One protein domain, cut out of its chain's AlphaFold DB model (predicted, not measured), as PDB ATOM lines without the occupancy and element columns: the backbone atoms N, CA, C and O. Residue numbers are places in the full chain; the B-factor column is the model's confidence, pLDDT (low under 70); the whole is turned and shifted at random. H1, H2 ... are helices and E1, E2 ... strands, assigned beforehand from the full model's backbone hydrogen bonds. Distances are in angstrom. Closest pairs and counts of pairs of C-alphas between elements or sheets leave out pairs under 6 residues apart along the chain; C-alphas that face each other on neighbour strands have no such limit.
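Overview. This is residues 2 to 46 and 59 to 100 of the 388 residues of an uncharacterized protein of Sphaerobolus stellatus (strain SS14) (UniProt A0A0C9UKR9). A small wall of three parallel strands has three helices over one face and its other face bare. H1 runs along edge strand E1, H3 lies over the inner strand E2, and H2, nearly in line with H1 in direction, packs on H3 and comes close to H1. The printed part has 87 residues, with three named helices and three named strands in the order E1, H1, E2, H2, E3, H3; the sheet's order is E1, E2, E3, and the class is mixed, helices and strands. It is compact, with a radius of gyration of the C-alphas of 12.5 A, and elongated, spanning 39 by 24 by 22 A.

Along the chain. E1, residues 6 to 12, begins at C-alpha 6 (139.738, 166.283, 134.755) and is 19.2 A long from first to last C-alpha. H1, residues 20 to 32, is 18.1 A long. E2, residues 38 to 44, is 19.6 A long. H2, residues 59 to 73, begins at C-alpha 59 (159.039, 167.949, 111.143) and is 20.8 A long. E3, residues 79 to 85, is 16.3 A long. H3, residues 90 to 99, is 14.6 A long and ends at C-alpha 99 (144.833, 158.611, 117.109).

Arrangement. E1 and E2 are parallel at 20 degrees, with N 10 and O 41 at 2.7 A and N 41 and O 8 at 2.9 A, within hydrogen-bond range. E2 and E3 are parallel at 6 degrees, with N 42 and O 83 at 2.8 A. E1, H1 and E2 form a strand-helix-strand unit, two parallel neighbour strands with a helix between, and its crossover is right-handed. H1 is on the sheet at a height of 10.0 A, over E1 and along it at 13 degrees on the local plane; their closest C-alphas, of Ile 10 and Gln 22, are 7.0 A apart. H1 and H2 are close but not clearly touching, the closest C-alphas being those of Phe 23 and Leu 68, 6.9 A, at a shallow tilt of 9 degrees, the same way. H2 and H3 touch, closest at the C-alphas of Ala 69 and Leu 99, 5.5 A, at a steep tilt of 39 degrees, the same way. H3 is on the same face as H1, at a height of 9.3 A, over E2. H1 and H3 are apart. In H1, H2 and H3 every O i to N i+4 pair is within hydrogen-bond range.

Size, cuts and confidence. The two C-alphas farthest apart are those of Lys 2 and Ala 59, 42.2 A. Residues 47 to 58 are not printed, and C-alphas 46 and 59 are 22.4 A apart across the cut. Of the links that are printed whole, none is long. The mean pLDDT of the printed part is 71.1, and 35 residues are under 70, among them residues 9 to 24 and 86 to 93.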
ATOM      1  N   LYS A   2     130.163 163.322 143.380       45.47
ATOM      2  CA  LYS A   2     130.519 163.477 141.955       45.47
ATOM      3  C   LYS A   2     131.962 163.004 141.758       45.47
ATOM      4  O   LYS A   2     132.849 163.505 142.441       45.47
ATOM      5  N   THR A   3     132.189 162.047 140.859       48.38
ATOM      6  CA  THR A   3     133.535 161.602 140.470       48.38
ATOM      7  C   THR A   3     134.345 162.827 140.032       48.38
ATOM      8  O   THR A   3     133.832 163.588 139.203       48.38
ATOM      9  N   PRO A   4     135.557 163.062 140.567       58.59
ATOM     10  CA  PRO A   4     136.400 164.162 140.114       58.59
ATOM     11  C   PRO A   4     136.608 164.037 138.603       58.59
ATOM     12  O   PRO A   4     136.964 162.965 138.117       58.59
ATOM     13  N   ARG A   5     136.316 165.103 137.851       65.62
ATOM     14  CA  ARG A   5     136.499 165.151 136.394       65.62
ATOM     15  C   ARG A   5     137.719 165.996 136.091       65.62
ATOM     16  O   ARG A   5     137.865 167.079 136.658       65.62
ATOM     17  N   VAL A   6     138.575 165.516 135.197       67.06
ATOM     18  CA  VAL A   6     139.738 166.283 134.755       67.06
ATOM     19  C   VAL A   6     139.479 166.790 133.351       67.06
ATOM     20  O   VAL A   6     139.457 166.020 132.397       67.06
ATOM     21  N   TRP A   7     139.257 168.100 133.263       71.81
ATOM     22  CA  TRP A   7     139.068 168.816 132.008       71.81
ATOM     23  C   TRP A   7     140.391 169.400 131.528       71.81
ATOM     24  O   TRP A   7     140.980 170.210 132.254       71.81
ATOM     25  N   SER A   8     140.837 169.050 130.325       70.06
ATOM     26  CA  SER A   8     142.055 169.587 129.711       70.06
ATOM     27  C   SER A   8     141.752 170.188 128.342       70.06
ATOM     28  O   SER A   8     141.284 169.490 127.449       70.06
ATOM     29  N   ASN A   9     142.070 171.475 128.187       69.25
ATOM     30  CA  ASN A   9     142.118 172.139 126.889       69.25
ATOM     31  C   ASN A   9     143.559 172.084 126.378       69.25
ATOM     32  O   ASN A   9     144.476 172.493 127.091       69.25
ATOM     33  N   ILE A  10     143.737 171.579 125.167       68.44
ATOM     34  CA  ILE A  10     145.000 171.487 124.445       68.44
ATOM     35  C   ILE A  10     144.858 172.406 123.239       68.44
ATOM     36  O   ILE A  10     143.876 172.318 122.504       68.44
ATOM     37  N   VAL A  11     145.804 173.318 123.058       67.31
ATOM     38  CA  VAL A  11     145.741 174.304 121.982       67.31
ATOM     39  C   VAL A  11     146.864 174.020 120.997       67.31
ATOM     40  O   VAL A  11     148.031 174.039 121.375       67.31
ATOM     41  N   LEU A  12     146.504 173.761 119.740       61.22
ATOM     42  CA  LEU A  12     147.445 173.474 118.658       61.22
ATOM     43  C   LEU A  12     147.732 174.748 117.842       61.22
ATOM     44  O   LEU A  12     146.808 175.449 117.420       61.22
ATOM     45  N   GLU A  13     149.014 175.057 117.635       58.47
ATOM     46  CA  GLU A  13     149.495 176.263 116.941       58.47
ATOM     47  C   GLU A  13     149.987 175.949 115.514       58.47
ATOM     48  O   GLU A  13     150.601 174.915 115.275       58.47
ATOM     49  N   GLY A  14     149.682 176.846 114.566       51.34
ATOM     50  CA  GLY A  14     149.715 176.579 113.120       51.34
ATOM     51  C   GLY A  14     151.081 176.428 112.443       51.34
ATOM     52  O   GLY A  14     151.113 175.803 111.401       51.34
ATOM     53  N   ASP A  15     152.187 176.933 113.002       45.91
ATOM     54  CA  ASP A  15     153.529 176.809 112.375       45.91
ATOM     55  C   ASP A  15     154.699 176.781 113.379       45.91
ATOM     56  O   ASP A  15     155.872 176.702 113.012       45.91
ATOM     57  N   ARG A  16     154.402 176.847 114.677       40.97
ATOM     58  CA  ARG A  16     155.358 176.667 115.773       40.97
ATOM     59  C   ARG A  16     154.595 176.024 116.907       40.97
ATOM     60  O   ARG A  16     153.575 176.562 117.310       40.97
ATOM     61  N   ALA A  17     155.079 174.914 117.443       36.00
ATOM     62  CA  ALA A  17     154.583 174.444 118.722       36.00
ATOM     63  C   ALA A  17     155.102 175.396 119.815       36.00
ATOM     64  O   ALA A  17     156.214 175.233 120.311       36.00
ATOM     65  N   VAL A  18     154.328 176.408 120.218       43.38
ATOM     66  CA  VAL A  18     154.397 176.845 121.617       43.38
ATOM     67  C   VAL A  18     153.487 175.878 122.381       43.38
ATOM     68  O   VAL A  18     152.270 175.964 122.311       43.38
ATOM     69  N   ALA A  19     153.961 174.895 123.129       43.69
ATOM     70  CA  ALA A  19     155.309 174.579 123.547       43.69
ATOM     71  C   ALA A  19     155.288 173.166 124.167       43.69
ATOM     72  O   ALA A  19     154.223 172.726 124.620       43.69
ATOM     73  N   PRO A  20     156.451 172.518 124.348       48.00
ATOM     74  CA  PRO A  20     156.641 171.426 125.315       48.00
ATOM     75  C   PRO A  20     155.925 171.653 126.668       48.00
ATOM     76  O   PRO A  20     155.459 170.700 127.285       48.00
ATOM     77  N   VAL A  21     155.707 172.914 127.062       43.41
ATOM     78  CA  VAL A  21     154.940 173.346 128.245       43.41
ATOM     79  C   VAL A  21     153.509 172.786 128.296       43.41
ATOM     80  O   VAL A  21     153.046 172.446 129.379       43.41
ATOM     81  N   GLN A  22     152.789 172.649 127.174       59.16
ATOM     82  CA  GLN A  22     151.429 172.079 127.201       59.16
ATOM     83  C   GLN A  22     151.439 170.549 127.284       59.16
ATOM     84  O   GLN A  22     150.570 169.972 127.937       59.16
ATOM     85  N   PHE A  23     152.434 169.898 126.678       63.69
ATOM     86  CA  PHE A  23     152.627 168.451 126.770       63.69
ATOM     87  C   PHE A  23     153.041 168.033 128.185       63.69
ATOM     88  O   PHE A  23     152.423 167.145 128.768       63.69
ATOM     89  N   GLU A  24     154.024 168.715 128.775       67.38
ATOM     90  CA  GLU A  24     154.476 168.485 130.151       67.38
ATOM     91  C   GLU A  24     153.366 168.784 131.163       67.38
ATOM     92  O   GLU A  24     153.117 167.981 132.063       67.38
ATOM     93  N   TYR A  25     152.624 169.881 130.973       70.44
ATOM     94  CA  TYR A  25     151.461 170.214 131.797       70.44
ATOM     95  C   TYR A  25     150.344 169.170 131.678       70.44
ATOM     96  O   TYR A  25     149.762 168.758 132.685       70.44
ATOM     97  N   LEU A  26     150.042 168.700 130.463       72.75
ATOM     98  CA  LEU A  26     149.073 167.629 130.249       72.75
ATOM     99  C   LEU A  26     149.546 166.338 130.921       72.75
ATOM    100  O   LEU A  26     148.776 165.725 131.657       72.75
ATOM    101  N   GLN A  27     150.809 165.955 130.739       75.38
ATOM    102  CA  GLN A  27     151.403 164.774 131.354       75.38
ATOM    103  C   GLN A  27     151.365 164.860 132.886       75.38
ATOM    104  O   GLN A  27     151.027 163.884 133.557       75.38
ATOM    105  N   GLU A  28     151.650 166.026 133.462       74.81
ATOM    106  CA  GLU A  28     151.560 166.260 134.899       74.81
ATOM    107  C   GLU A  28     150.113 166.168 135.403       74.81
ATOM    108  O   GLU A  28     149.845 165.501 136.406       74.81
ATOM    109  N   ARG A  29     149.146 166.762 134.694       72.38
ATOM    110  CA  ARG A  29     147.723 166.639 135.052       72.38
ATOM    111  C   ARG A  29     147.221 165.208 134.934       72.38
ATOM    112  O   ARG A  29     146.487 164.750 135.810       72.38
ATOM    113  N   LEU A  30     147.645 164.481 133.905       76.62
ATOM    114  CA  LEU A  30     147.335 163.065 133.726       76.62
ATOM    115  C   LEU A  30     147.920 162.223 134.866       76.62
ATOM    116  O   LEU A  30     147.195 161.390 135.413       76.62
ATOM    117  N   LYS A  31     149.156 162.498 135.303       78.44
ATOM    118  CA  LYS A  31     149.772 161.863 136.483       78.44
ATOM    119  C   LYS A  31     148.992 162.160 137.769       78.44
ATOM    120  O   LYS A  31     148.657 161.237 138.507       78.44
ATOM    121  N   ARG A  32     148.634 163.425 138.019       73.75
ATOM    122  CA  ARG A  32     147.893 163.854 139.226       73.75
ATOM    123  C   ARG A  32     146.451 163.343 139.274       73.75
ATOM    124  O   ARG A  32     145.870 163.234 140.346       73.75
ATOM    125  N   SER A  33     145.867 163.028 138.121       71.88
ATOM    126  CA  SER A  33     144.461 162.637 138.005       71.88
ATOM    127  C   SER A  33     144.122 161.219 138.481       71.88
ATOM    128  O   SER A  33     142.961 160.845 138.390       71.88
ATOM    129  N   GLY A  34     145.082 160.417 138.961       69.25
ATOM    130  CA  GLY A  34     144.812 159.211 139.767       69.25
ATOM    131  C   GLY A  34     143.832 158.180 139.180       69.25
ATOM    132  O   GLY A  34     143.176 157.471 139.933       69.25
ATOM    133  N   GLY A  35     143.681 158.113 137.850       73.75
ATOM    134  CA  GLY A  35     142.731 157.213 137.179       73.75
ATOM    135  C   GLY A  35     141.341 157.800 136.888       73.75
ATOM    136  O   GLY A  35     140.517 157.116 136.289       73.75
ATOM    137  N   HIS A  36     141.073 159.063 137.231       82.19
ATOM    138  CA  HIS A  36     139.792 159.726 136.961       82.19
ATOM    139  C   HIS A  36     139.453 159.820 135.459       82.19
ATOM    140  O   HIS A  36     140.380 159.856 134.636       82.19
ATOM    141  N   PRO A  37     138.154 159.892 135.093       84.62
ATOM    142  CA  PRO A  37     137.726 160.148 133.719       84.62
ATOM    143  C   PRO A  37     138.281 161.469 133.181       84.62
ATOM    144  O   PRO A  37     138.377 162.461 133.913       84.62
ATOM    145  N   LEU A  38     138.624 161.463 131.897       85.69
ATOM    146  CA  LEU A  38     139.257 162.578 131.206       85.69
ATOM    147  C   LEU A  38     138.307 163.180 130.176       85.69
ATOM    148  O   LEU A  38     137.765 162.461 129.334       85.69
ATOM    149  N   ASP A  39     138.173 164.499 130.225       87.06
ATOM    150  CA  ASP A  39     137.520 165.282 129.187       87.06
ATOM    151  C   ASP A  39     138.609 166.096 128.473       87.06
ATOM    152  O   ASP A  39     139.236 166.975 129.073       87.06
ATOM    153  N   ILE A  40     138.882 165.750 127.215       83.56
ATOM    154  CA  ILE A  40     139.946 166.336 126.399       83.56
ATOM    155  C   ILE A  40     139.323 167.175 125.291       83.56
ATOM    156  O   ILE A  40     138.493 166.686 124.522       83.56
ATOM    157  N   HIS A  41     139.762 168.426 125.196       82.69
ATOM    158  CA  HIS A  41     139.392 169.327 124.121       82.69
ATOM    159  C   HIS A  41     140.635 169.859 123.431       82.69
ATOM    160  O   HIS A  41     141.460 170.516 124.058       82.69
ATOM    161  N   ILE A  42     140.756 169.575 122.147       76.69
ATOM    162  CA  ILE A  42     141.806 170.059 121.272       76.69
ATOM    163  C   ILE A  42     141.200 171.141 120.381       76.69
ATOM    164  O   ILE A  42     140.213 170.891 119.692       76.69
ATOM    165  N   LEU A  43     141.772 172.340 120.444       69.81
ATOM    166  CA  LEU A  43     141.300 173.540 119.752       69.81
ATOM    167  C   LEU A  43     142.438 174.165 118.938       69.81
ATOM    168  O   LEU A  43     143.592 174.123 119.383       69.81
ATOM    169  N   PRO A  44     142.144 174.846 117.817       62.16
ATOM    170  CA  PRO A  44     143.127 175.713 117.198       62.16
ATOM    171  C   PRO A  44     143.244 176.998 118.030       62.16
ATOM    172  O   PRO A  44     142.254 177.510 118.567       62.16
ATOM    173  N   LYS A  45     144.444 177.577 118.121       57.69
ATOM    174  CA  LYS A  45     144.572 178.941 118.648       57.69
ATOM    175  C   LYS A  45     144.018 179.926 117.618       57.69
ATOM    176  O   LYS A  45     144.634 180.169 116.585       57.69
ATOM    177  N   LEU A  46     142.845 180.487 117.898       55.06
ATOM    178  CA  LEU A  46     142.276 181.605 117.146       55.06
ATOM    179  C   LEU A  46     143.219 182.810 117.249       55.06
ATOM    180  O   LEU A  46     143.275 183.436 118.305       55.06
ATOM    181  N   ALA A  59     158.624 169.216 110.532       71.75
ATOM    182  CA  ALA A  59     159.039 167.949 111.143       71.75
ATOM    183  C   ALA A  59     158.944 167.974 112.684       71.75
ATOM    184  O   ALA A  59     158.578 166.972 113.297       71.75
ATOM    185  N   GLU A  60     159.224 169.128 113.297       69.38
ATOM    186  CA  GLU A  60     159.100 169.347 114.742       69.38
ATOM    187  C   GLU A  60     157.639 169.263 115.195       69.38
ATOM    188  O   GLU A  60     157.313 168.473 116.080       69.38
ATOM    189  N   LEU A  61     156.740 169.990 114.519       70.81
ATOM    190  CA  LEU A  61     155.310 169.969 114.824       70.81
ATOM    191  C   LEU A  61     154.719 168.567 114.618       70.81
ATOM    192  O   LEU A  61     153.935 168.098 115.439       70.81
ATOM    193  N   ARG A  62     155.154 167.845 113.578       73.44
ATOM    194  CA  ARG A  62     154.777 166.440 113.369       73.44
ATOM    195  C   ARG A  62     155.212 165.554 114.540       73.44
ATOM    196  O   ARG A  62     154.422 164.731 114.989       73.44
ATOM    197  N   SER A  63     156.431 165.734 115.053       76.94
ATOM    198  CA  SER A  63     156.926 164.978 116.210       76.94
ATOM    199  C   SER A  63     156.100 165.246 117.470       76.94
ATOM    200  O   SER A  63     155.755 164.302 118.183       76.94
ATOM    201  N   ASP A  64     155.726 166.500 117.722       74.50
ATOM    202  CA  ASP A  64     154.903 166.869 118.877       74.50
ATOM    203  C   ASP A  64     153.470 166.327 118.775       74.50
ATOM    204  O   ASP A  64     152.935 165.826 119.766       74.50
ATOM    205  N   ILE A  65     152.873 166.342 117.578       76.25
ATOM    206  CA  ILE A  65     151.574 165.704 117.313       76.25
ATOM    207  C   ILE A  65     151.639 164.205 117.606       76.25
ATOM    208  O   ILE A  65     150.764 163.683 118.296       76.25
ATOM    209  N   THR A  66     152.680 163.513 117.129       79.25
ATOM    210  CA  THR A  66     152.867 162.080 117.390       79.25
ATOM    211  C   THR A  66     153.003 161.801 118.885       79.25
ATOM    212  O   THR A  66     152.295 160.950 119.412       79.25
ATOM    213  N   ARG A  67     153.825 162.575 119.606       81.31
ATOM    214  CA  ARG A  67     153.969 162.431 121.065       81.31
ATOM    215  C   ARG A  67     152.652 162.652 121.797       81.31
ATOM    216  O   ARG A  67     152.341 161.925 122.740       81.31
ATOM    217  N   LEU A  68     151.877 163.657 121.389       80.56
ATOM    218  CA  LEU A  68     150.563 163.922 121.964       80.56
ATOM    219  C   LEU A  68     149.595 162.765 121.697       80.56
ATOM    220  O   LEU A  68     148.897 162.338 122.618       80.56
ATOM    221  N   ALA A  69     149.571 162.241 120.472       81.00
ATOM    222  CA  ALA A  69     148.764 161.083 120.118       81.00
ATOM    223  C   ALA A  69     149.144 159.858 120.961       81.00
ATOM    224  O   ALA A  69     148.256 159.236 121.536       81.00
ATOM    225  N   ASP A  70     150.439 159.581 121.137       85.06
ATOM    226  CA  ASP A  70     150.934 158.489 121.983       85.06
ATOM    227  C   ASP A  70     150.493 158.654 123.444       85.06
ATOM    228  O   ASP A  70     150.040 157.702 124.087       85.06
ATOM    229  N   LEU A  71     150.584 159.875 123.982       84.81
ATOM    230  CA  LEU A  71     150.147 160.183 125.345       84.81
ATOM    231  C   LEU A  71     148.635 159.973 125.516       84.81
ATOM    232  O   LEU A  71     148.190 159.421 126.524       84.81
ATOM    233  N   LEU A  72     147.832 160.396 124.541       84.69
ATOM    234  CA  LEU A  72     146.384 160.186 124.548       84.69
ATOM    235  C   LEU A  72     146.028 158.704 124.357       84.69
ATOM    236  O   LEU A  72     145.148 158.203 125.061       84.69
ATOM    237  N   ALA A  73     146.747 157.983 123.492       84.31
ATOM    238  CA  ALA A  73     146.582 156.552 123.241       84.31
ATOM    239  C   ALA A  73     146.758 155.725 124.527       84.31
ATOM    240  O   ALA A  73     145.950 154.837 124.817       84.31
ATOM    241  N   GLN A  74     147.731 156.093 125.370       87.44
ATOM    242  CA  GLN A  74     147.958 155.495 126.696       87.44
ATOM    243  C   GLN A  74     146.792 155.711 127.679       87.44
ATOM    244  O   GLN A  74     146.677 155.010 128.689       87.44
ATOM    245  N   HIS A  75     145.908 156.672 127.403       87.44
ATOM    246  CA  HIS A  75     144.792 157.042 128.268       87.44
ATOM    247  C   HIS A  75     143.407 156.857 127.634       87.44
ATOM    248  O   HIS A  75     142.412 157.181 128.284       87.44
ATOM    249  N   THR A  76     143.311 156.254 126.449       86.75
ATOM    250  CA  THR A  76     142.056 155.919 125.733       86.75
ATOM    251  C   THR A  76     140.991 155.283 126.624       86.75
ATOM    252  O   THR A  76     139.829 155.681 126.591       86.75
ATOM    253  N   LYS A  77     141.388 154.377 127.527       87.88
ATOM    254  CA  LYS A  77     140.483 153.730 128.497       87.88
ATOM    255  C   LYS A  77     139.787 154.688 129.464       87.88
ATOM    256  O   LYS A  77     138.787 154.311 130.067       87.88
ATOM    257  N   ARG A  78     140.321 155.895 129.653       88.38
ATOM    258  CA  ARG A  78     139.854 156.908 130.612       88.38
ATOM    259  C   ARG A  78     139.214 158.114 129.935       88.38
ATOM    260  O   ARG A  78     138.529 158.879 130.613       88.38
ATOM    261  N   ILE A  79     139.459 158.304 128.640       88.19
ATOM    262  CA  ILE A  79     138.881 159.401 127.868       88.19
ATOM    263  C   ILE A  79     137.379 159.160 127.752       88.19
ATOM    264  O   ILE A  79     136.931 158.149 127.218       88.19
ATOM    265  N   ARG A  80     136.612 160.093 128.311       91.00
ATOM    266  CA  ARG A  80     135.149 160.111 128.304       91.00
ATOM    267  C   ARG A  80     134.621 161.076 127.255       91.00
ATOM    268  O   ARG A  80     133.637 160.788 126.584       91.00
ATOM    269  N   VAL A  81     135.283 162.217 127.117       89.25
ATOM    270  CA  VAL A  81     134.968 163.229 126.113       89.25
ATOM    271  C   VAL A  81     136.230 163.496 125.314       89.25
ATOM    272  O   VAL A  81     137.264 163.814 125.903       89.25
ATOM    273  N   LEU A  82     136.134 163.374 123.992       87.44
ATOM    274  CA  LEU A  82     137.183 163.772 123.065       87.44
ATOM    275  C   LEU A  82     136.597 164.740 122.043       87.44
ATOM    276  O   LEU A  82     135.735 164.367 121.251       87.44
ATOM    277  N   LEU A  83     137.062 165.982 122.094       85.81
ATOM    278  CA  LEU A  83     136.721 167.029 121.142       85.81
ATOM    279  C   LEU A  83     137.991 167.404 120.379       85.81
ATOM    280  O   LEU A  83     138.967 167.817 121.001       85.81
ATOM    281  N   ILE A  84     137.975 167.275 119.061       79.31
ATOM    282  CA  ILE A  84     139.041 167.718 118.166       79.31
ATOM    283  C   ILE A  84     138.407 168.720 117.207       79.31
ATOM    284  O   ILE A  84     137.748 168.328 116.251       79.31
ATOM    285  N   ASP A  85     138.541 170.013 117.485       74.38
ATOM    286  CA  ASP A  85     138.185 171.071 116.537       74.38
ATOM    287  C   ASP A  85     139.477 171.566 115.910       74.38
ATOM    288  O   ASP A  85     140.381 171.999 116.619       74.38
ATOM    289  N   CYS A  86     139.606 171.442 114.597       66.81
ATOM    290  CA  CYS A  86     140.797 171.852 113.867       66.81
ATOM    291  C   CYS A  86     140.451 172.565 112.563       66.81
ATOM    292  O   CYS A  86     141.227 172.555 111.606       66.81
ATOM    293  N   ARG A  87     139.296 173.238 112.542       64.38
ATOM    294  CA  ARG A  87     138.912 174.107 111.430       64.38
ATOM    295  C   ARG A  87     140.062 175.069 111.104       64.38
ATOM    296  O   ARG A  87     140.611 175.723 111.993       64.38
ATOM    297  N   LYS A  88     140.419 175.133 109.824       60.34
ATOM    298  CA  LYS A  88     141.495 175.920 109.212       60.34
ATOM    299  C   LYS A  88     142.929 175.522 109.612       60.34
ATOM    300  O   LYS A  88     143.833 176.330 109.414       60.34
ATOM    301  N   ASN A  89     143.176 174.317 110.149       62.25
ATOM    302  CA  ASN A  89     144.525 173.880 110.551       62.25
ATOM    303  C   ASN A  89     144.814 172.382 110.261       62.25
ATOM    304  O   ASN A  89     144.185 171.503 110.844       62.25
ATOM    305  N   ARG A  90     145.861 172.096 109.463       64.94
ATOM    306  CA  ARG A  90     146.373 170.736 109.142       64.94
ATOM    307  C   ARG A  90     146.799 169.908 110.371       64.94
ATOM    308  O   ARG A  90     146.918 168.688 110.288       64.94
ATOM    309  N   THR A  91     147.035 170.546 111.517       68.25
ATOM    310  CA  THR A  91     147.478 169.881 112.759       68.25
ATOM    311  C   THR A  91     146.422 168.917 113.313       68.25
ATOM    312  O   THR A  91     146.768 167.886 113.890       68.25
ATOM    313  N   GLY A  92     145.136 169.218 113.116       68.31
ATOM    314  CA  GLY A  92     144.051 168.332 113.532       68.31
ATOM    315  C   GLY A  92     143.983 167.039 112.779       68.31
ATOM    316  O   GLY A  92     143.880 165.985 113.394       68.31
ATOM    317  N   ASP A  93     144.099 167.137 111.461       67.44
ATOM    318  CA  ASP A  93     144.120 165.989 110.570       67.44
ATOM    319  C   ASP A  93     145.259 165.045 110.939       67.44
ATOM    320  O   ASP A  93     145.061 163.838 111.062       67.44
ATOM    321  N   ALA A  94     146.450 165.598 111.182       72.06
ATOM    322  CA  ALA A  94     147.605 164.822 111.607       72.06
ATOM    323  C   ALA A  94     147.380 164.161 112.976       72.06
ATOM    324  O   ALA A  94     147.713 162.992 113.146       72.06
ATOM    325  N   LEU A  95     146.767 164.861 113.938       75.81
ATOM    326  CA  LEU A  95     146.464 164.288 115.250       75.81
ATOM    327  C   LEU A  95     145.390 163.196 115.176       75.81
ATOM    328  O   LEU A  95     145.575 162.127 115.754       75.81
ATOM    329  N   ALA A  96     144.295 163.439 114.455       72.75
ATOM    330  CA  ALA A  96     143.238 162.460 114.229       72.75
ATOM    331  C   ALA A  96     143.783 161.222 113.506       72.75
ATOM    332  O   ALA A  96     143.490 160.105 113.922       72.75
ATOM    333  N   SER A  97     144.656 161.409 112.512       73.06
ATOM    334  CA  SER A  97     145.332 160.317 111.798       73.06
ATOM    335  C   SER A  97     146.299 159.525 112.681       73.06
ATOM    336  O   SER A  97     146.500 158.339 112.450       73.06
ATOM    337  N   CYS A  98     146.909 160.144 113.696       76.12
ATOM    338  CA  CYS A  98     147.725 159.414 114.668       76.12
ATOM    339  C   CYS A  98     146.874 158.665 115.707       76.12
ATOM    340  O   CYS A  98     147.259 157.581 116.133       76.12
ATOM    341  N   LEU A  99     145.737 159.231 116.128       76.25
ATOM    342  CA  LEU A  99     144.833 158.611 117.109       76.25
ATOM    343  C   LEU A  99     143.995 157.475 116.515       76.25
ATOM    344  O   LEU A  99     143.686 156.519 117.222       76.25
ATOM    345  N   PHE A 100     143.645 157.598 115.239       74.50
ATOM    346  CA  PHE A 100     142.844 156.645 114.481       74.50
ATOM    347  C   PHE A 100     143.526 156.399 113.122       74.50
ATOM    348  O   PHE A 100     143.122 156.969 112.106       74.50
TER     349      PHE A 100